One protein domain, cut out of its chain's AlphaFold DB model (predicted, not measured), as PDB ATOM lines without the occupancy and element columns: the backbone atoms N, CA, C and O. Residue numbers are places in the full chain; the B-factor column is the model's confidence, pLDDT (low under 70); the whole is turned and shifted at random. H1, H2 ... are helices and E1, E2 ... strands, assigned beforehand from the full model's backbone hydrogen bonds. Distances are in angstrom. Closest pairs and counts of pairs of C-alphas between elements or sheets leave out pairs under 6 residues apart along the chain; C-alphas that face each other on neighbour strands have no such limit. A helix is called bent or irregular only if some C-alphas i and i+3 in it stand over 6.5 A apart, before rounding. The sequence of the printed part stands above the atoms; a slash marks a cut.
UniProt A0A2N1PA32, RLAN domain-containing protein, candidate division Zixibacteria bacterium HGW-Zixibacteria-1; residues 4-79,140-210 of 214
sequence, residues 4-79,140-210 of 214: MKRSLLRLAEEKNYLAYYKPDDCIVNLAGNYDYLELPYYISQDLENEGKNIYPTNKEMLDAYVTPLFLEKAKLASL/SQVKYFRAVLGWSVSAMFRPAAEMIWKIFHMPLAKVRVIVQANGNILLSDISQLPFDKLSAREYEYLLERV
ATOM      1  N   MET A   4     132.407 157.172 226.699       82.06
ATOM      2  CA  MET A   4     131.782 155.983 227.284       82.06
ATOM      3  C   MET A   4     132.567 155.443 228.488       82.06
ATOM      4  O   MET A   4     132.001 155.255 229.557       82.06
ATOM      5  N   LYS A   5     133.888 155.263 228.352       83.38
ATOM      6  CA  LYS A   5     134.726 154.726 229.435       83.38
ATOM      7  C   LYS A   5     134.760 155.644 230.665       83.38
ATOM      8  O   LYS A   5     134.774 155.152 231.784       83.38
ATOM      9  N   ARG A   6     134.728 156.966 230.465       85.50
ATOM     10  CA  ARG A   6     134.629 157.936 231.571       85.50
ATOM     11  C   ARG A   6     133.286 157.856 232.293       85.50
ATOM     12  O   ARG A   6     133.266 157.895 233.515       85.50
ATOM     13  N   SER A   7     132.192 157.712 231.548       88.81
ATOM     14  CA  SER A   7     130.859 157.537 232.133       88.81
ATOM     15  C   SER A   7     130.766 156.256 232.962       88.81
ATOM     16  O   SER A   7     130.203 156.279 234.048       88.81
ATOM     17  N   LEU A   8     131.342 155.156 232.467       89.31
ATOM     18  CA  LEU A   8     131.358 153.876 233.176       89.31
ATOM     19  C   LEU A   8     132.203 153.924 234.446       89.31
ATOM     20  O   LEU A   8     131.781 153.395 235.465       89.31
ATOM     21  N   LEU A   9     133.379 154.556 234.390       88.88
ATOM     22  CA  LEU A   9     134.218 154.718 235.573       88.88
ATOM     23  C   LEU A   9     133.493 155.521 236.655       88.88
ATOM     24  O   LEU A   9     133.457 155.090 237.796       88.88
ATOM     25  N   ARG A  10     132.851 156.629 236.273       91.62
ATOM     26  CA  ARG A  10     132.071 157.444 237.203       91.62
ATOM     27  C   ARG A  10     130.933 156.650 237.845       91.62
ATOM     28  O   ARG A  10     130.766 156.720 239.052       91.62
ATOM     29  N   LEU A  11     130.183 155.881 237.051       90.00
ATOM     30  CA  LEU A  11     129.139 155.005 237.580       90.00
ATOM     31  C   LEU A  11     129.723 153.982 238.563       90.00
ATOM     32  O   LEU A  11     129.180 153.796 239.643       90.00
ATOM     33  N   ALA A  12     130.835 153.337 238.208       91.62
ATOM     34  CA  ALA A  12     131.482 152.369 239.085       91.62
ATOM     35  C   ALA A  12     131.938 153.019 240.403       91.62
ATOM     36  O   ALA A  12     131.678 152.465 241.461       91.62
ATOM     37  N   GLU A  13     132.535 154.211 240.358       91.62
ATOM     38  CA  GLU A  13     132.918 154.983 241.549       91.62
ATOM     39  C   GLU A  13     131.705 155.357 242.410       91.62
ATOM     40  O   GLU A  13     131.727 155.136 243.617       91.62
ATOM     41  N   GLU A  14     130.625 155.853 241.797       93.56
ATOM     42  CA  GLU A  14     129.361 156.170 242.481       93.56
ATOM     43  C   GLU A  14     128.755 154.940 243.175       93.56
ATOM     44  O   GLU A  14     128.082 155.076 244.194       93.56
ATOM     45  N   LYS A  15     129.019 153.740 242.648       92.56
ATOM     46  CA  LYS A  15     128.570 152.456 243.202       92.56
ATOM     47  C   LYS A  15     129.633 151.734 244.031       92.56
ATOM     48  O   LYS A  15     129.484 150.544 244.300       92.56
ATOM     49  N   ASN A  16     130.719 152.411 244.415       94.38
ATOM     50  CA  ASN A  16     131.845 151.825 245.159       94.38
ATOM     51  C   ASN A  16     132.415 150.544 244.518       94.38
ATOM     52  O   ASN A  16     132.947 149.669 245.195       94.38
ATOM     53  N   TYR A  17     132.301 150.436 243.195       96.88
ATOM     54  CA  TYR A  17     132.661 149.281 242.381       96.88
ATOM     55  C   TYR A  17     131.905 147.989 242.720       96.88
ATOM     56  O   TYR A  17     132.322 146.913 242.294       96.88
ATOM     57  N   LEU A  18     130.791 148.064 243.447       98.06
ATOM     58  CA  LEU A  18     130.022 146.894 243.844       98.06
ATOM     59  C   LEU A  18     128.964 146.541 242.804       98.06
ATOM     60  O   LEU A  18     128.143 147.367 242.398       98.06
ATOM     61  N   ALA A  19     128.947 145.274 242.410       98.19
ATOM     62  CA  ALA A  19     127.916 144.736 241.543       98.19
ATOM     63  C   ALA A  19     127.523 143.328 241.983       98.19
ATOM     64  O   ALA A  19     128.298 142.619 242.609       98.19
ATOM     65  N   TYR A  20     126.315 142.910 241.643       98.31
ATOM     66  CA  TYR A  20     125.843 141.553 241.838       98.31
ATOM     67  C   TYR A  20     126.172 140.699 240.607       98.31
ATOM     68  O   TYR A  20     125.834 141.069 239.478       98.31
ATOM     69  N   TYR A  21     126.825 139.559 240.825       98.06
ATOM     70  CA  TYR A  21     127.181 138.571 239.814       98.06
ATOM     71  C   TYR A  21     126.273 137.346 239.952       98.06
ATOM     72  O   TYR A  21     126.472 136.461 240.783       98.06
ATOM     73  N   LYS A  22     125.242 137.311 239.102       94.88
ATOM     74  CA  LYS A  22     124.164 136.316 239.164       94.88
ATOM     75  C   LYS A  22     124.609 134.849 239.030       94.88
ATOM     76  O   LYS A  22     124.008 134.029 239.718       94.88
ATOM     77  N   PRO A  23     125.571 134.473 238.161       95.19
ATOM     78  CA  PRO A  23     125.952 133.069 237.986       95.19
ATOM     79  C   PRO A  23     126.368 132.356 239.278       95.19
ATOM     80  O   PRO A  23     126.047 131.180 239.427       95.19
ATOM     81  N   ASP A  24     126.988 133.082 240.210       96.06
ATOM     82  CA  ASP A  24     127.505 132.529 241.468       96.06
ATOM     83  C   ASP A  24     126.755 133.085 242.694       96.06
ATOM     84  O   ASP A  24     127.185 132.879 243.827       96.06
ATOM     85  N   ASP A  25     125.636 133.789 242.468       97.00
ATOM     86  CA  ASP A  25     124.791 134.403 243.503       97.00
ATOM     87  C   ASP A  25     125.603 135.169 244.567       97.00
ATOM     88  O   ASP A  25     125.516 134.929 245.775       97.00
ATOM     89  N   CYS A  26     126.460 136.077 244.101       97.88
ATOM     90  CA  CYS A  26     127.392 136.806 244.951       97.88
ATOM     91  C   CYS A  26     127.487 138.282 244.567       97.88
ATOM     92  O   CYS A  26     127.178 138.700 243.450       97.88
ATOM     93  N   ILE A  27     127.937 139.094 245.513       98.50
ATOM     94  CA  ILE A  27     128.412 140.444 245.251       98.50
ATOM     95  C   ILE A  27     129.872 140.326 244.816       98.50
ATOM     96  O   ILE A  27     130.641 139.545 245.370       98.50
ATOM     97  N   VAL A  28     130.267 141.118 243.829       98.44
ATOM     98  CA  VAL A  28     131.646 141.247 243.376       98.44
ATOM     99  C   VAL A  28     132.122 142.675 243.568       98.44
ATOM    100  O   VAL A  28     131.476 143.640 243.155       98.44
ATOM    101  N   ASN A  29     133.292 142.801 244.178       98.31
ATOM    102  CA  ASN A  29     134.027 144.046 244.257       98.31
ATOM    103  C   ASN A  29     134.851 144.203 242.979       98.31
ATOM    104  O   ASN A  29     135.835 143.501 242.770       98.31
ATOM    105  N   LEU A  30     134.456 145.114 242.096       98.31
ATOM    106  CA  LEU A  30     135.062 145.301 240.778       98.31
ATOM    107  C   LEU A  30     136.147 146.378 240.759       98.31
ATOM    108  O   LEU A  30     136.544 146.800 239.678       98.31
ATOM    109  N   ALA A  31     136.646 146.838 241.910       97.69
ATOM    110  CA  ALA A  31     137.664 147.887 241.935       97.69
ATOM    111  C   ALA A  31     138.960 147.450 241.232       97.69
ATOM    112  O   ALA A  31     139.606 148.241 240.540       97.69
ATOM    113  N   GLY A  32     139.334 146.174 241.382       95.69
ATOM    114  CA  GLY A  32     140.503 145.576 240.736       95.69
ATOM    115  C   GLY A  32     141.854 145.984 241.332       95.69
ATOM    116  O   GLY A  32     142.894 145.491 240.892       95.69
ATOM    117  N   ASN A  33     141.840 146.859 242.341       95.06
ATOM    118  CA  ASN A  33     142.908 147.031 243.313       95.06
ATOM    119  C   ASN A  33     142.349 146.647 244.688       95.06
ATOM    120  O   ASN A  33     141.402 147.275 245.152       95.06
ATOM    121  N   TYR A  34     142.921 145.614 245.297       93.81
ATOM    122  CA  TYR A  34     142.475 145.044 246.572       93.81
ATOM    123  C   TYR A  34     143.633 144.965 247.575       93.81
ATOM    124  O   TYR A  34     143.648 144.097 248.445       93.81
ATOM    125  N   ASP A  35     144.655 145.804 247.390       91.81
ATOM    126  CA  ASP A  35     145.795 145.835 248.297       91.81
ATOM    127  C   ASP A  35     145.346 146.161 249.722       91.81
ATOM    128  O   ASP A  35     144.390 146.904 249.963       91.81
ATOM    129  N   TYR A  36     146.081 145.614 250.683       87.31
ATOM    130  CA  TYR A  36     145.902 145.955 252.082       87.31
ATOM    131  C   TYR A  36     146.030 147.475 252.288       87.31
ATOM    132  O   TYR A  36     146.952 148.095 251.763       87.31
ATOM    133  N   LEU A  37     145.134 148.042 253.102       88.81
ATOM    134  CA  LEU A  37     144.949 149.481 253.361       88.81
ATOM    135  C   LEU A  37     144.232 150.285 252.264       88.81
ATOM    136  O   LEU A  37     143.999 151.478 252.462       88.81
ATOM    137  N   GLU A  38     143.824 149.670 251.155       92.50
ATOM    138  CA  GLU A  38     143.025 150.352 250.136       92.50
ATOM    139  C   GLU A  38     141.524 150.283 250.452       92.50
ATOM    140  O   GLU A  38     141.028 149.299 251.003       92.50
ATOM    141  N   LEU A  39     140.764 151.314 250.063       94.31
ATOM    142  CA  LEU A  39     139.312 151.374 250.292       94.31
ATOM    143  C   LEU A  39     138.568 150.097 249.834       94.31
ATOM    144  O   LEU A  39     137.751 149.595 250.605       94.31
ATOM    145  N   PRO A  40     138.848 149.511 248.649       95.75
ATOM    146  CA  PRO A  40     138.174 148.287 248.224       95.75
ATOM    147  C   PRO A  40     138.417 147.084 249.142       95.75
ATOM    148  O   PRO A  40     137.518 146.262 249.279       95.75
ATOM    149  N   TYR A  41     139.584 146.983 249.787       96.50
ATOM    150  CA  TYR A  41     139.857 145.927 250.766       96.50
ATOM    151  C   TYR A  41     138.897 146.039 251.960       96.50
ATOM    152  O   TYR A  41     138.287 145.057 252.375       96.50
ATOM    153  N   TYR A  42     138.697 147.254 252.476       97.06
ATOM    154  CA  TYR A  42     137.790 147.490 253.603       97.06
ATOM    155  C   TYR A  42     136.312 147.349 253.238       97.06
ATOM    156  O   TYR A  42     135.543 146.852 254.051       97.06
ATOM    157  N   ILE A  43     135.917 147.690 252.008       96.62
ATOM    158  CA  ILE A  43     134.548 147.443 251.531       96.62
ATOM    159  C   ILE A  43     134.220 145.944 251.566       96.62
ATOM    160  O   ILE A  43     133.153 145.560 252.046       96.62
ATOM    161  N   SER A  44     135.126 145.090 251.074       97.88
ATOM    162  CA  SER A  44     134.932 143.638 251.161       97.88
ATOM    163  C   SER A  44     134.880 143.166 252.615       97.88
ATOM    164  O   SER A  44     134.018 142.357 252.944       97.88
ATOM    165  N   GLN A  45     135.726 143.721 253.489       97.69
ATOM    166  CA  GLN A  45     135.729 143.400 254.917       97.69
ATOM    167  C   GLN A  45     134.389 143.701 255.597       97.69
ATOM    168  O   GLN A  45     133.893 142.885 256.371       97.69
ATOM    169  N   ASP A  46     133.816 144.878 255.339       97.50
ATOM    170  CA  ASP A  46     132.567 145.307 255.968       97.50
ATOM    171  C   ASP A  46     131.400 144.423 255.509       97.50
ATOM    172  O   ASP A  46     130.647 143.912 256.335       97.50
ATOM    173  N   LEU A  47     131.312 144.141 254.204       97.62
ATOM    174  CA  LEU A  47     130.294 143.244 253.652       97.62
ATOM    175  C   LEU A  47     130.450 141.799 254.155       97.62
ATOM    176  O   LEU A  47     129.450 141.149 254.467       97.62
ATOM    177  N   GLU A  48     131.682 141.298 254.269       97.44
ATOM    178  CA  GLU A  48     131.968 139.977 254.842       97.44
ATOM    179  C   GLU A  48     131.526 139.910 256.316       97.44
ATOM    180  O   GLU A  48     130.846 138.964 256.714       97.44
ATOM    181  N   ASN A  49     131.816 140.949 257.110       97.38
ATOM    182  CA  ASN A  49     131.385 141.056 258.509       97.38
ATOM    183  C   ASN A  49     129.857 141.122 258.666       97.38
ATOM    184  O   ASN A  49     129.314 140.646 259.664       97.38
ATOM    185  N   GLU A  50     129.152 141.681 257.683       97.44
ATOM    186  CA  GLU A  50     127.687 141.678 257.609       97.44
ATOM    187  C   GLU A  50     127.097 140.334 257.138       97.44
ATOM    188  O   GLU A  50     125.875 140.192 257.028       97.44
ATOM    189  N   GLY A  51     127.939 139.340 256.839       97.00
ATOM    190  CA  GLY A  51     127.520 138.034 256.336       97.00
ATOM    191  C   GLY A  51     127.044 138.064 254.882       97.00
ATOM    192  O   GLY A  51     126.307 137.171 254.456       97.00
ATOM    193  N   LYS A  52     127.416 139.091 254.111       97.69
ATOM    194  CA  LYS A  52     127.122 139.154 252.676       97.69
ATOM    195  C   LYS A  52     128.068 138.227 251.917       97.69
ATOM    196  O   LYS A  52     129.255 138.152 252.215       97.69
ATOM    197  N   ASN A  53     127.547 137.559 250.889       97.19
ATOM    198  CA  ASN A  53     128.351 136.735 249.989       97.19
ATOM    199  C   ASN A  53     129.129 137.633 249.012       97.19
ATOM    200  O   ASN A  53     128.630 137.929 247.928       97.19
ATOM    201  N   ILE A  54     130.291 138.143 249.425       98.19
ATOM    202  CA  ILE A  54     131.130 139.087 248.670       98.19
ATOM    203  C   ILE A  54     132.425 138.420 248.206       98.19
ATOM    204  O   ILE A  54     133.083 137.728 248.978       98.19
ATOM    205  N   TYR A  55     132.827 138.704 246.966       98.31
ATOM    206  CA  TYR A  55     134.115 138.289 246.419       98.31
ATOM    207  C   TYR A  55     134.935 139.452 245.825       98.31
ATOM    208  O   TYR A  55     134.375 140.347 245.182       98.31
ATOM    209  N   PRO A  56     136.271 139.448 245.996       98.12
ATOM    210  CA  PRO A  56     137.001 138.515 246.850       98.12
ATOM    211  C   PRO A  56     136.775 138.863 248.332       98.12
ATOM    212  O   PRO A  56     136.518 140.022 248.673       98.12
ATOM    213  N   THR A  57     136.875 137.859 249.199       97.94
ATOM    214  CA  THR A  57     136.994 138.041 250.656       97.94
ATOM    215  C   THR A  57     138.387 138.557 251.013       97.94
ATOM    216  O   THR A  57     139.335 138.428 250.229       97.94
ATOM    217  N   ASN A  58     138.567 139.078 252.228       95.81
ATOM    218  CA  ASN A  58     139.881 139.557 252.667       95.81
ATOM    219  C   ASN A  58     140.932 138.439 252.666       95.81
ATOM    220  O   ASN A  58     142.088 138.654 252.291       95.81
ATOM    221  N   LYS A  59     140.527 137.221 253.047       96.31
ATOM    222  CA  LYS A  59     141.398 136.045 252.989       96.31
ATOM    223  C   LYS A  59     141.841 135.761 251.553       96.31
ATOM    224  O   LYS A  59     143.013 135.483 251.316       96.31
ATOM    225  N   GLU A  60     140.924 135.825 250.596       97.31
ATOM    226  CA  GLU A  60     141.223 135.553 249.189       97.31
ATOM    227  C   GLU A  60     142.125 136.605 248.561       97.31
ATOM    228  O   GLU A  60     143.029 136.243 247.810       97.31
ATOM    229  N   MET A  61     141.948 137.879 248.920       96.44
ATOM    230  CA  MET A  61     142.859 138.951 248.515       96.44
ATOM    231  C   MET A  61     144.295 138.654 248.969       96.44
ATOM    232  O   MET A  61     145.225 138.735 248.168       96.44
ATOM    233  N   LEU A  62     144.478 138.249 250.233       94.38
ATOM    234  CA  LEU A  62     145.792 137.893 250.778       94.38
ATOM    235  C   LEU A  62     146.365 136.627 250.128       94.38
ATOM    236  O   LEU A  62     147.530 136.624 249.731       94.38
ATOM    237  N   ASP A  63     145.549 135.577 249.983       96.12
ATOM    238  CA  ASP A  63     145.944 134.339 249.307       96.12
ATOM    239  C   ASP A  63     146.396 134.611 247.860       96.12
ATOM    240  O   ASP A  63     147.309 133.953 247.374       96.12
ATOM    241  N   ALA A  64     145.752 135.548 247.154       96.12
ATOM    242  CA  ALA A  64     146.043 135.847 245.756       96.12
ATOM    243  C   ALA A  64     147.243 136.790 245.570       96.12
ATOM    244  O   ALA A  64     148.038 136.580 244.657       96.12
ATOM    245  N   TYR A  65     147.372 137.836 246.392       94.62
ATOM    246  CA  TYR A  65     148.386 138.885 246.199       94.62
ATOM    247  C   TYR A  65     149.720 138.603 246.891       94.62
ATOM    248  O   TYR A  65     150.736 139.201 246.538       94.62
ATOM    249  N   VAL A  66     149.761 137.678 247.852       95.12
ATOM    250  CA  VAL A  66     151.025 137.210 248.425       95.12
ATOM    251  C   VAL A  66     151.507 136.013 247.610       95.12
ATOM    252  O   VAL A  66     151.048 134.892 247.810       95.12
ATOM    253  N   THR A  67     152.466 136.234 246.707       96.56
ATOM    254  CA  THR A  67     152.932 135.231 245.731       96.56
ATOM    255  C   THR A  67     153.171 133.815 246.290       96.56
ATOM    256  O   THR A  67     152.668 132.871 245.687       96.56
ATOM    257  N   PRO A  68     153.872 133.586 247.422       97.31
ATOM    258  CA  PRO A  68     154.025 132.222 247.938       97.31
ATOM    259  C   PRO A  68     152.705 131.586 248.406       97.31
ATOM    260  O   PRO A  68     152.547 130.378 248.261       97.31
ATOM    261  N   LEU A  69     151.744 132.367 248.923       97.38
ATOM    262  CA  LEU A  69     150.407 131.853 249.257       97.38
ATOM    263  C   LEU A  69     149.625 131.511 247.989       97.38
ATOM    264  O   LEU A  69     148.967 130.473 247.938       97.38
ATOM    265  N   PHE A  70     149.757 132.343 246.954       98.19
ATOM    266  CA  PHE A  70     149.150 132.096 245.652       98.19
ATOM    267  C   PHE A  70     149.639 130.775 245.054       98.19
ATOM    268  O   PHE A  70     148.829 129.929 244.671       98.19
ATOM    269  N   LEU A  71     150.961 130.583 245.017       98.62
ATOM    270  CA  LEU A  71     151.589 129.377 244.479       98.62
ATOM    271  C   LEU A  71     151.188 128.132 245.277       98.62
ATOM    272  O   LEU A  71     150.821 127.123 244.676       98.62
ATOM    273  N   GLU A  72     151.182 128.213 246.611       98.44
ATOM    274  CA  GLU A  72     150.796 127.092 247.472       98.44
ATOM    275  C   GLU A  72     149.317 126.725 247.288       98.44
ATOM    276  O   GLU A  72     148.980 125.561 247.079       98.44
ATOM    277  N   LYS A  73     148.416 127.715 247.282       98.50
ATOM    278  CA  LYS A  73     146.980 127.483 247.071       98.50
ATOM    279  C   LYS A  73     146.698 126.906 245.682       98.50
ATOM    280  O   LYS A  73     145.890 125.987 245.558       98.50
ATOM    281  N   ALA A  74     147.384 127.395 244.648       98.50
ATOM    282  CA  ALA A  74     147.299 126.838 243.301       98.50
ATOM    283  C   ALA A  74     147.790 125.379 243.263       98.50
ATOM    284  O   ALA A  74     147.098 124.516 242.720       98.50
ATOM    285  N   LYS A  75     148.932 125.080 243.896       98.25
ATOM    286  CA  LYS A  75     149.495 123.726 243.991       98.25
ATOM    287  C   LYS A  75     148.553 122.757 244.710       98.25
ATOM    288  O   LYS A  75     148.311 121.664 244.203       98.25
ATOM    289  N   LEU A  76     147.964 123.166 245.837       98.31
ATOM    290  CA  LEU A  76     146.964 122.377 246.574       98.31
ATOM    291  C   LEU A  76     145.701 122.110 245.744       98.31
ATOM    292  O   LEU A  76     145.090 121.051 245.867       98.31
ATOM    293  N   ALA A  77     145.344 123.031 244.849       98.12
ATOM    294  CA  ALA A  77     144.270 122.853 243.877       98.12
ATOM    295  C   ALA A  77     144.700 122.086 242.607       98.12
ATOM    296  O   ALA A  77     143.958 122.054 241.625       98.12
ATOM    297  N   SER A  78     145.882 121.458 242.611       97.62
ATOM    298  CA  SER A  78     146.454 120.711 241.480       97.62
ATOM    299  C   SER A  78     146.656 121.545 240.208       97.62
ATOM    300  O   SER A  78     146.657 121.011 239.097       97.62
ATOM    301  N   LEU A  79     146.839 122.860 240.351       97.81
ATOM    302  CA  LEU A  79     147.202 123.731 239.242       97.81
ATOM    303  C   LEU A  79     148.718 123.710 239.004       97.81
ATOM    304  O   LEU A  79     149.494 123.702 239.962       97.81
ATOM    305  N   SER A 140     161.568 128.878 228.484       96.44
ATOM    306  CA  SER A 140     160.257 129.393 228.861       96.44
ATOM    307  C   SER A 140     160.125 130.899 228.631       96.44
ATOM    308  O   SER A 140     161.099 131.653 228.555       96.44
ATOM    309  N   GLN A 141     158.881 131.358 228.511       96.25
ATOM    310  CA  GLN A 141     158.533 132.763 228.339       96.25
ATOM    311  C   GLN A 141     157.610 133.223 229.458       96.25
ATOM    312  O   GLN A 141     156.553 132.635 229.683       96.25
ATOM    313  N   VAL A 142     157.951 134.340 230.096       97.44
ATOM    314  CA  VAL A 142     157.032 135.017 231.014       97.44
ATOM    315  C   VAL A 142     156.006 135.794 230.195       97.44
ATOM    316  O   VAL A 142     156.360 136.677 229.410       97.44
ATOM    317  N   LYS A 143     154.726 135.470 230.372       97.75
ATOM    318  CA  LYS A 143     153.598 136.168 229.748       97.75
ATOM    319  C   LYS A 143     152.635 136.674 230.810       97.75
ATOM    320  O   LYS A 143     152.674 136.264 231.968       97.75
ATOM    321  N   TYR A 144     151.756 137.572 230.387       98.06
ATOM    322  CA  TYR A 144     150.687 138.093 231.221       98.06
ATOM    323  C   TYR A 144     149.368 137.999 230.478       98.06
ATOM    324  O   TYR A 144     149.310 138.254 229.273       98.06
ATOM    325  N   PHE A 145     148.307 137.700 231.213       98.50
ATOM    326  CA  PHE A 145     146.946 137.818 230.721       98.50
ATOM    327  C   PHE A 145     146.066 138.512 231.755       98.50
ATOM    328  O   PHE A 145     146.465 138.740 232.895       98.50
ATOM    329  N   ARG A 146     144.877 138.911 231.317       98.69
ATOM    330  CA  ARG A 146     143.860 139.532 232.158       98.69
ATOM    331  C   ARG A 146     142.709 138.556 232.323       98.69
ATOM    332  O   ARG A 146     142.252 138.002 231.318       98.69
ATOM    333  N   ALA A 147     142.306 138.336 233.565       98.56
ATOM    334  CA  ALA A 147     141.129 137.578 233.941       98.56
ATOM    335  C   ALA A 147     140.049 138.553 234.427       98.56
ATOM    336  O   ALA A 147     140.328 139.441 235.235       98.56
ATOM    337  N   VAL A 148     138.839 138.392 233.905       98.62
ATOM    338  CA  VAL A 148     137.642 139.162 234.248       98.62
ATOM    339  C   VAL A 148     136.531 138.151 234.487       98.62
ATOM    340  O   VAL A 148     136.100 137.508 233.535       98.62
ATOM    341  N   LEU A 149     136.125 137.960 235.743       98.19
ATOM    342  CA  LEU A 149     135.118 136.981 236.178       98.19
ATOM    343  C   LEU A 149     135.334 135.594 235.548       98.19
ATOM    344  O   LEU A 149     134.456 135.028 234.905       98.19
ATOM    345  N   GLY A 150     136.561 135.082 235.644       97.94
ATOM    346  CA  GLY A 150     136.896 133.763 235.103       97.94
ATOM    347  C   GLY A 150     137.166 133.721 233.597       97.94
ATOM    348  O   GLY A 150     137.402 132.652 233.041       97.94
ATOM    349  N   TRP A 151     137.167 134.862 232.907       98.56
ATOM    350  CA  TRP A 151     137.338 134.915 231.456       98.56
ATOM    351  C   TRP A 151     138.541 135.738 231.014       98.56
ATOM    352  O   TRP A 151     138.932 136.711 231.651       98.56
ATOM    353  N   SER A 152     139.112 135.370 229.865       98.62
ATOM    354  CA  SER A 152     140.149 136.151 229.194       98.62
ATOM    355  C   SER A 152     139.846 136.339 227.710       98.62
ATOM    356  O   SER A 152     139.349 135.432 227.027       98.62
ATOM    357  N   VAL A 153     140.232 137.509 227.187       97.94
ATOM    358  CA  VAL A 153     140.177 137.829 225.753       97.94
ATOM    359  C   VAL A 153     140.944 136.785 224.937       97.94
ATOM    360  O   VAL A 153     140.472 136.344 223.886       97.94
ATOM    361  N   SER A 154     142.112 136.368 225.434       97.00
ATOM    362  CA  SER A 154     142.929 135.329 224.810       97.00
ATOM    363  C   SER A 154     142.354 133.949 225.112       97.00
ATOM    364  O   SER A 154     142.332 133.518 226.263       97.00
ATOM    365  N   ALA A 155     141.941 133.226 224.066       96.88
ATOM    366  CA  ALA A 155     141.390 131.877 224.200       96.88
ATOM    367  C   ALA A 155     142.359 130.898 224.886       96.88
ATOM    368  O   ALA A 155     141.918 130.072 225.677       96.88
ATOM    369  N   MET A 156     143.668 131.056 224.651       95.81
ATOM    370  CA  MET A 156     144.731 130.261 225.278       95.81
ATOM    371  C   MET A 156     144.676 130.301 226.812       95.81
ATOM    372  O   MET A 156     144.985 129.308 227.458       95.81
ATOM    373  N   PHE A 157     144.278 131.435 227.396       97.94
ATOM    374  CA  PHE A 157     144.287 131.630 228.846       97.94
ATOM    375  C   PHE A 157     142.912 131.468 229.497       97.94
ATOM    376  O   PHE A 157     142.803 131.651 230.703       97.94
ATOM    377  N   ARG A 158     141.858 131.116 228.748       98.00
ATOM    378  CA  ARG A 158     140.513 130.940 229.324       98.00
ATOM    379  C   ARG A 158     140.445 129.845 230.391       98.00
ATOM    380  O   ARG A 158     139.890 130.148 231.439       98.00
ATOM    381  N   PRO A 159     141.049 128.652 230.207       97.44
ATOM    382  CA  PRO A 159     141.055 127.647 231.270       97.44
ATOM    383  C   PRO A 159     141.740 128.161 232.543       97.44
ATOM    384  O   PRO A 159     141.228 127.991 233.641       97.44
ATOM    385  N   ALA A 160     142.869 128.862 232.399       97.69
ATOM    386  CA  ALA A 160     143.573 129.455 233.534       97.69
ATOM    387  C   ALA A 160     142.743 130.557 234.216       97.69
ATOM    388  O   ALA A 160     142.658 130.582 235.437       97.69
ATOM    389  N   ALA A 161     142.108 131.441 233.439       98.50
ATOM    390  CA  ALA A 161     141.235 132.489 233.958       98.50
ATOM    391  C   ALA A 161     140.071 131.901 234.766       98.50
ATOM    392  O   ALA A 161     139.803 132.378 235.864       98.50
ATOM    393  N   GLU A 162     139.439 130.840 234.263       98.25
ATOM    394  CA  GLU A 162     138.337 130.155 234.941       98.25
ATOM    395  C   GLU A 162     138.782 129.609 236.301       98.25
ATOM    396  O   GLU A 162     138.094 129.802 237.302       98.25
ATOM    397  N   MET A 163     139.969 128.999 236.363       98.19
ATOM    398  CA  MET A 163     140.524 128.507 237.625       98.19
ATOM    399  C   MET A 163     140.897 129.638 238.590       98.19
ATOM    400  O   MET A 163     140.729 129.468 239.796       98.19
ATOM    401  N   ILE A 164     141.337 130.803 238.091       98.12
ATOM    402  CA  ILE A 164     141.553 131.981 238.946       98.12
ATOM    403  C   ILE A 164     140.255 132.382 239.648       98.12
ATOM    404  O   ILE A 164     140.264 132.605 240.855       98.12
ATOM    405  N   TRP A 165     139.138 132.423 238.922       98.19
ATOM    406  CA  TRP A 165     137.842 132.714 239.527       98.19
ATOM    407  C   TRP A 165     137.415 131.626 240.515       98.19
ATOM    408  O   TRP A 165     137.131 131.933 241.662       98.19
ATOM    409  N   LYS A 166     137.458 130.350 240.122       97.94
ATOM    410  CA  LYS A 166     136.966 129.249 240.969       97.94
ATOM    411  C   LYS A 166     137.753 129.024 242.263       97.94
ATOM    412  O   LYS A 166     137.206 128.473 243.208       97.94
ATOM    413  N   ILE A 167     139.049 129.344 242.284       98.06
ATOM    414  CA  ILE A 167     139.925 129.043 243.433       98.06
ATOM    415  C   ILE A 167     140.207 130.285 244.273       98.06
ATOM    416  O   ILE A 167     140.334 130.197 245.497       98.06
ATOM    417  N   PHE A 168     140.359 131.436 243.620       97.94
ATOM    418  CA  PHE A 168     140.750 132.676 244.283       97.94
ATOM    419  C   PHE A 168     139.616 133.698 244.344       97.94
ATOM    420  O   PHE A 168     139.791 134.709 245.008       97.94
ATOM    421  N   HIS A 169     138.502 133.471 243.641       98.25
ATOM    422  CA  HIS A 169     137.360 134.387 243.543       98.25
ATOM    423  C   HIS A 169     137.757 135.832 243.228       98.25
ATOM    424  O   HIS A 169     137.105 136.784 243.645       98.25
ATOM    425  N   MET A 170     138.834 136.003 242.455       98.31
ATOM    426  CA  MET A 170     139.321 137.316 242.046       98.31
ATOM    427  C   MET A 170     138.505 137.806 240.845       98.31
ATOM    428  O   MET A 170     138.653 137.239 239.755       98.31
ATOM    429  N   PRO A 171     137.674 138.860 240.984       98.25
ATOM    430  CA  PRO A 171     136.815 139.315 239.896       98.25
ATOM    431  C   PRO A 171     137.629 139.914 238.754       98.25
ATOM    432  O   PRO A 171     137.376 139.616 237.589       98.25
ATOM    433  N   LEU A 172     138.631 140.733 239.082       98.69
ATOM    434  CA  LEU A 172     139.559 141.332 238.130       98.69
ATOM    435  C   LEU A 172     140.988 140.996 238.545       98.69
ATOM    436  O   LEU A 172     141.409 141.313 239.656       98.69
ATOM    437  N   ALA A 173     141.748 140.380 237.643       98.19
ATOM    438  CA  ALA A 173     143.123 139.989 237.925       98.19
ATOM    439  C   ALA A 173     144.022 140.139 236.698       98.19
ATOM    440  O   ALA A 173     143.664 139.773 235.576       98.19
ATOM    441  N   LYS A 174     145.244 140.626 236.916       98.25
ATOM    442  CA  LYS A 174     146.338 140.506 235.956       98.25
ATOM    443  C   LYS A 174     147.234 139.362 236.406       98.25
ATOM    444  O   LYS A 174     147.902 139.453 237.430       98.25
ATOM    445  N   VAL A 175     147.277 138.308 235.606       98.44
ATOM    446  CA  VAL A 175     147.937 137.050 235.953       98.44
ATOM    447  C   VAL A 175     149.242 136.935 235.184       98.44
ATOM    448  O   VAL A 175     149.269 137.132 233.964       98.44
ATOM    449  N   ARG A 176     150.326 136.621 235.888       98.50
ATOM    450  CA  ARG A 176     151.613 136.253 235.301       98.50
ATOM    451  C   ARG A 176     151.679 134.743 235.149       98.50
ATOM    452  O   ARG A 176     151.345 134.000 236.069       98.50
ATOM    453  N   VAL A 177     152.171 134.296 234.003       98.56
ATOM    454  CA  VAL A 177     152.387 132.880 233.714       98.56
ATOM    455  C   VAL A 177     153.747 132.649 233.089       98.56
ATOM    456  O   VAL A 177     154.297 133.530 232.422       98.56
ATOM    457  N   ILE A 178     154.260 131.439 233.261       98.50
ATOM    458  CA  ILE A 178     155.436 130.935 232.566       98.50
ATOM    459  C   ILE A 178     154.947 129.942 231.516       98.50
ATOM    460  O   ILE A 178     154.349 128.922 231.847       98.50
ATOM    461  N   VAL A 179     155.174 130.252 230.243       97.50
ATOM    462  CA  VAL A 179     154.833 129.375 229.120       97.50
ATOM    463  C   VAL A 179     156.081 128.607 228.715       97.50
ATOM    464  O   VAL A 179     157.051 129.209 228.260       97.50
ATOM    465  N   GLN A 180     156.066 127.294 228.902       96.00
ATOM    466  CA  GLN A 180     157.167 126.402 228.542       96.00
ATOM    467  C   GLN A 180     157.179 126.127 227.028       96.00
ATOM    468  O   GLN A 180     156.165 126.289 226.344       96.00
ATOM    469  N   ALA A 181     158.318 125.675 226.496       93.31
ATOM    470  CA  ALA A 181     158.483 125.387 225.067       93.31
ATOM    471  C   ALA A 181     157.491 124.335 224.525       93.31
ATOM    472  O   ALA A 181     157.089 124.401 223.367       93.31
ATOM    473  N   ASN A 182     157.051 123.399 225.371       92.88
ATOM    474  CA  ASN A 182     156.042 122.388 225.033       92.88
ATOM    475  C   ASN A 182     154.591 122.919 225.059       92.88
ATOM    476  O   ASN A 182     153.662 122.153 224.825       92.88
ATOM    477  N   GLY A 183     154.386 124.207 225.355       92.19
ATOM    478  CA  GLY A 183     153.071 124.839 225.442       92.19
ATOM    479  C   GLY A 183     152.412 124.779 226.823       92.19
ATOM    480  O   GLY A 183     151.360 125.394 226.999       92.19
ATOM    481  N   ASN A 184     153.018 124.109 227.808       94.88
ATOM    482  CA  ASN A 184     152.508 124.096 229.178       94.88
ATOM    483  C   ASN A 184     152.542 125.500 229.788       94.88
ATOM    484  O   ASN A 184     153.474 126.277 229.569       94.88
ATOM    485  N   ILE A 185     151.525 125.807 230.589       97.25
ATOM    486  CA  ILE A 185     151.368 127.089 231.271       97.25
ATOM    487  C   ILE A 185     151.492 126.833 232.766       97.25
ATOM    488  O   ILE A 185     150.695 126.084 233.321       97.25
ATOM    489  N   LEU A 186     152.466 127.474 233.408       98.44
ATOM    490  CA  LEU A 186     152.611 127.492 234.858       98.44
ATOM    491  C   LEU A 186     152.103 128.835 235.385       98.44
ATOM    492  O   LEU A 186     152.517 129.893 234.901       98.44
ATOM    493  N   LEU A 187     151.209 128.811 236.365       98.56
ATOM    494  CA  LEU A 187     150.754 130.009 237.057       98.56
ATOM    495  C   LEU A 187     151.866 130.530 237.968       98.56
ATOM    496  O   LEU A 187     152.430 129.767 238.743       98.56
ATOM    497  N   SER A 188     152.192 131.819 237.859       98.38
ATOM    498  CA  SER A 188     153.344 132.405 238.556       98.38
ATOM    499  C   SER A 188     152.946 133.452 239.593       98.38
ATOM    500  O   SER A 188     153.560 133.512 240.652       98.38
ATOM    501  N   ASP A 189     151.962 134.303 239.303       97.81
ATOM    502  CA  ASP A 189     151.598 135.413 240.193       97.81
ATOM    503  C   ASP A 189     150.251 136.029 239.796       97.81
ATOM    504  O   ASP A 189     149.885 136.015 238.612       97.81
ATOM    505  N   ILE A 190     149.546 136.624 240.760       96.19
ATOM    506  CA  ILE A 190     148.370 137.467 240.526       96.19
ATOM    507  C   ILE A 190     148.672 138.878 241.020       96.19
ATOM    508  O   ILE A 190     149.145 139.090 242.127       96.19
ATOM    509  N   SER A 191     148.336 139.858 240.189       94.62
ATOM    510  CA  SER A 191     148.467 141.279 240.493       94.62
ATOM    511  C   SER A 191     147.196 142.032 240.109       94.62
ATOM    512  O   SER A 191     146.317 141.512 239.413       94.62
ATOM    513  N   GLN A 192     147.126 143.287 240.539       95.56
ATOM    514  CA  GLN A 192     145.986 144.166 240.313       95.56
ATOM    515  C   GLN A 192     145.640 144.332 238.828       95.56
ATOM    516  O   GLN A 192     146.506 144.507 237.959       95.56
ATOM    517  N   LEU A 193     144.338 144.381 238.557       97.62
ATOM    518  CA  LEU A 193     143.768 144.845 237.298       97.62
ATOM    519  C   LEU A 193     142.694 145.885 237.620       97.62
ATOM    520  O   LEU A 193     141.515 145.539 237.640       97.62
ATOM    521  N   PRO A 194     143.079 147.150 237.868       96.94
ATOM    522  CA  PRO A 194     142.115 148.177 238.231       96.94
ATOM    523  C   PRO A 194     141.031 148.331 237.164       96.94
ATOM    524  O   PRO A 194     141.316 148.233 235.961       96.94
ATOM    525  N   PHE A 195     139.800 148.603 237.596       96.94
ATOM    526  CA  PHE A 195     138.630 148.719 236.722       96.94
ATOM    527  C   PHE A 195     138.871 149.663 235.539       96.94
ATOM    528  O   PHE A 195     138.514 149.363 234.402       96.94
ATOM    529  N   ASP A 196     139.541 150.793 235.775       95.00
ATOM    530  CA  ASP A 196     139.854 151.803 234.761       95.00
ATOM    531  C   ASP A 196     140.873 151.324 233.703       95.00
ATOM    532  O   ASP A 196     141.068 151.981 232.673       95.00
ATOM    533  N   LYS A 197     141.527 150.170 233.899       95.94
ATOM    534  CA  LYS A 197     142.487 149.568 232.955       95.94
ATOM    535  C   LYS A 197     141.876 148.506 232.047       95.94
ATOM    536  O   LYS A 197     142.563 148.064 231.114       95.94
ATOM    537  N   LEU A 198     140.607 148.153 232.244       96.75
ATOM    538  CA  LEU A 198     139.900 147.237 231.355       96.75
ATOM    539  C   LEU A 198     139.836 147.796 229.924       96.75
ATOM    540  O   LEU A 198     139.733 149.009 229.678       96.75
ATOM    541  N   SER A 199     139.984 146.895 228.962       95.44
ATOM    542  CA  SER A 199     139.779 147.142 227.537       95.44
ATOM    543  C   SER A 199     138.286 147.189 227.206       95.44
ATOM    544  O   SER A 199     137.447 146.791 228.009       95.44
ATOM    545  N   ALA A 200     137.935 147.656 226.005       94.31
ATOM    546  CA  ALA A 200     136.534 147.739 225.582       94.31
ATOM    547  C   ALA A 200     135.824 146.374 225.629       94.31
ATOM    548  O   ALA A 200     134.729 146.278 226.167       94.31
ATOM    549  N   ARG A 201     136.491 145.320 225.147       96.00
ATOM    550  CA  ARG A 201     135.947 143.955 225.138       96.00
ATOM    551  C   ARG A 201     135.804 143.366 226.545       96.00
ATOM    552  O   ARG A 201     134.905 142.576 226.792       96.00
ATOM    553  N   GLU A 202     136.699 143.737 227.458       97.69
ATOM    554  CA  GLU A 202     136.619 143.334 228.868       97.69
ATOM    555  C   GLU A 202     135.456 144.031 229.580       97.69
ATOM    556  O   GLU A 202     134.744 143.378 230.335       97.69
ATOM    557  N   TYR A 203     135.214 145.319 229.301       95.88
ATOM    558  CA  TYR A 203     134.024 146.011 229.805       95.88
ATOM    559  C   TYR A 203     132.733 145.406 229.272       95.88
ATOM    560  O   TYR A 203     131.821 145.179 230.052       95.88
ATOM    561  N   GLU A 204     132.655 145.154 227.967       95.38
ATOM    562  CA  GLU A 204     131.483 144.536 227.341       95.38
ATOM    563  C   GLU A 204     131.167 143.189 228.001       95.38
ATOM    564  O   GLU A 204     130.071 142.998 228.520       95.38
ATOM    565  N   TYR A 205     132.172 142.314 228.115       96.69
ATOM    566  CA  TYR A 205     132.025 141.027 228.793       96.69
ATOM    567  C   TYR A 205     131.531 141.168 230.243       96.69
ATOM    568  O   TYR A 205     130.642 140.424 230.666       96.69
ATOM    569  N   LEU A 206     132.115 142.102 230.999       97.12
ATOM    570  CA  LEU A 206     131.795 142.337 232.406       97.12
ATOM    571  C   LEU A 206     130.366 142.861 232.586       97.12
ATOM    572  O   LEU A 206     129.606 142.314 233.379       97.12
ATOM    573  N   LEU A 207     129.993 143.905 231.843       94.25
ATOM    574  CA  LEU A 207     128.718 144.610 231.996       94.25
ATOM    575  C   LEU A 207     127.511 143.773 231.558       94.25
ATOM    576  O   LEU A 207     126.417 143.983 232.062       94.25
ATOM    577  N   GLU A 208     127.700 142.797 230.671       95.94
ATOM    578  CA  GLU A 208     126.668 141.807 230.334       95.94
ATOM    579  C   GLU A 208     126.333 140.847 231.489       95.94
ATOM    580  O   GLU A 208     125.349 140.110 231.413       95.94
ATOM    581  N   ARG A 209     127.176 140.788 232.527       96.62
ATOM    582  CA  ARG A 209     127.150 139.733 233.555       96.62
ATOM    583  C   ARG A 209     126.908 140.236 234.965       96.62
ATOM    584  O   ARG A 209     126.667 139.416 235.851       96.62
ATOM    585  N   VAL A 210     126.978 141.544 235.174       97.25
ATOM    586  CA  VAL A 210     126.840 142.143 236.497       97.25
ATOM    587  C   VAL A 210     125.735 143.184 236.511       97.25
ATOM    588  O   VAL A 210     125.521 143.903 235.537       97.25
TER     589      VAL A 210
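This is residues 4 to 79 and 140 to 210 of the 214 residues of the protein "RLAN domain-containing protein" of candidate division Zixibacteria bacterium HGW-Zixibacteria-1 (UniProt A0A2N1PA32). A strongly twisted sheet of three strands, E3, E4 and E5, curls round the helix H5, with H4 packed beside E5 and H3 joining this part to a second one. The second part, toward the other end of the longest axis, is the small strand hairpin E1 and E2, with H2 packed on E2 and H1 leading into E1 through a tight link; H6 sits between H1 and the end of E3. The printed part has 147 residues, with six named helices and five named strands in the order H1 E1 E2 H2 H3 H4 E3 H5 E4 E5 H6. Both sheets, E3 - E4 - E5 and E1 - E2, are antiparallel, and the class is mixed, helices and strands. The whole is compact, with a radius of gyration of the C-alphas of 14.9 A and spans of 46 by 34 by 27 A.

In the larger sheet E3 is residues 141 to 148, 22.6 A long, E4 is 172 to 179, 21.4 A, and E5 is 185 to 191, 17.2 A. H5, residues 155 to 168, is 20.1 A long and irregular: C-alphas 156 and 159 are 7.5 A apart. H3 is residues 58 to 65 and H4 is 67 to 76. H2 is residues 39 to 49, E1 18 to 21 and E2 26 to 29. H1, residues 4 to 14, begins at C-alpha 4 (131.782, 155.983, 227.284). H6, residues 200 to 207, ends at C-alpha 207 (128.718, 144.610, 231.996).

N 145 and O 175 of E3 and E4 are 3.0 A apart, within hydrogen-bond range, as are N 176 and O 189 of the hairpin E4 and E5, 2.8 A. H5 is on one face of this sheet, in two layers, a helix over a sheet; the closest C-alphas of E3 and H5, Ala 147 and Ala 161, are 5.1 A apart. H4 is on the sheet too, its Thr 67 C-alpha 5.7 A from that of Asp 189 in E5, the closest pair. H3 only grazes the sheet with residues 61 to 65. H3 is the hub, touching three helices: it touches H5, which meets it with residue 168 alone, the closest C-alphas being those of Glu 60 and Phe 168, 5.7 A apart, at a tilt of 37 degrees, only just steep, opposite ways. H3 and H4 touch only at the corner, C-alphas of Ala 64 and Phe 70 being closest at 4.9 A. H2 and H3 form a helical hairpin, closest at the C-alphas of Gln 45 and Asn 58, 6.1 A. In the hairpin E1 and E2, N 21 and O 26 are 2.8 A apart. The closest C-alphas of E2 and H2, Asn 29 and Ser 44, are 7.0 A apart, and those of H1 and E1, Ala 12 and Leu 18, 7.4 A. H6 only grazes the larger sheet with residues 202 to 206 and is near H1. Every O i to N i+4 pair is within hydrogen-bond range in H1, H2, H3, H4 and H6, and 8 of 10 in H5.

The two C-alphas farthest apart, of Glu 50 and Ala 181, are 47.7 A apart. Residues 80 to 139 are not printed, and C-alphas 79 and 140 are 17.6 A apart across this cut. Of the links that are printed whole, none is long. The mean pLDDT of the printed part is 96.3, and no printed residue is under 70.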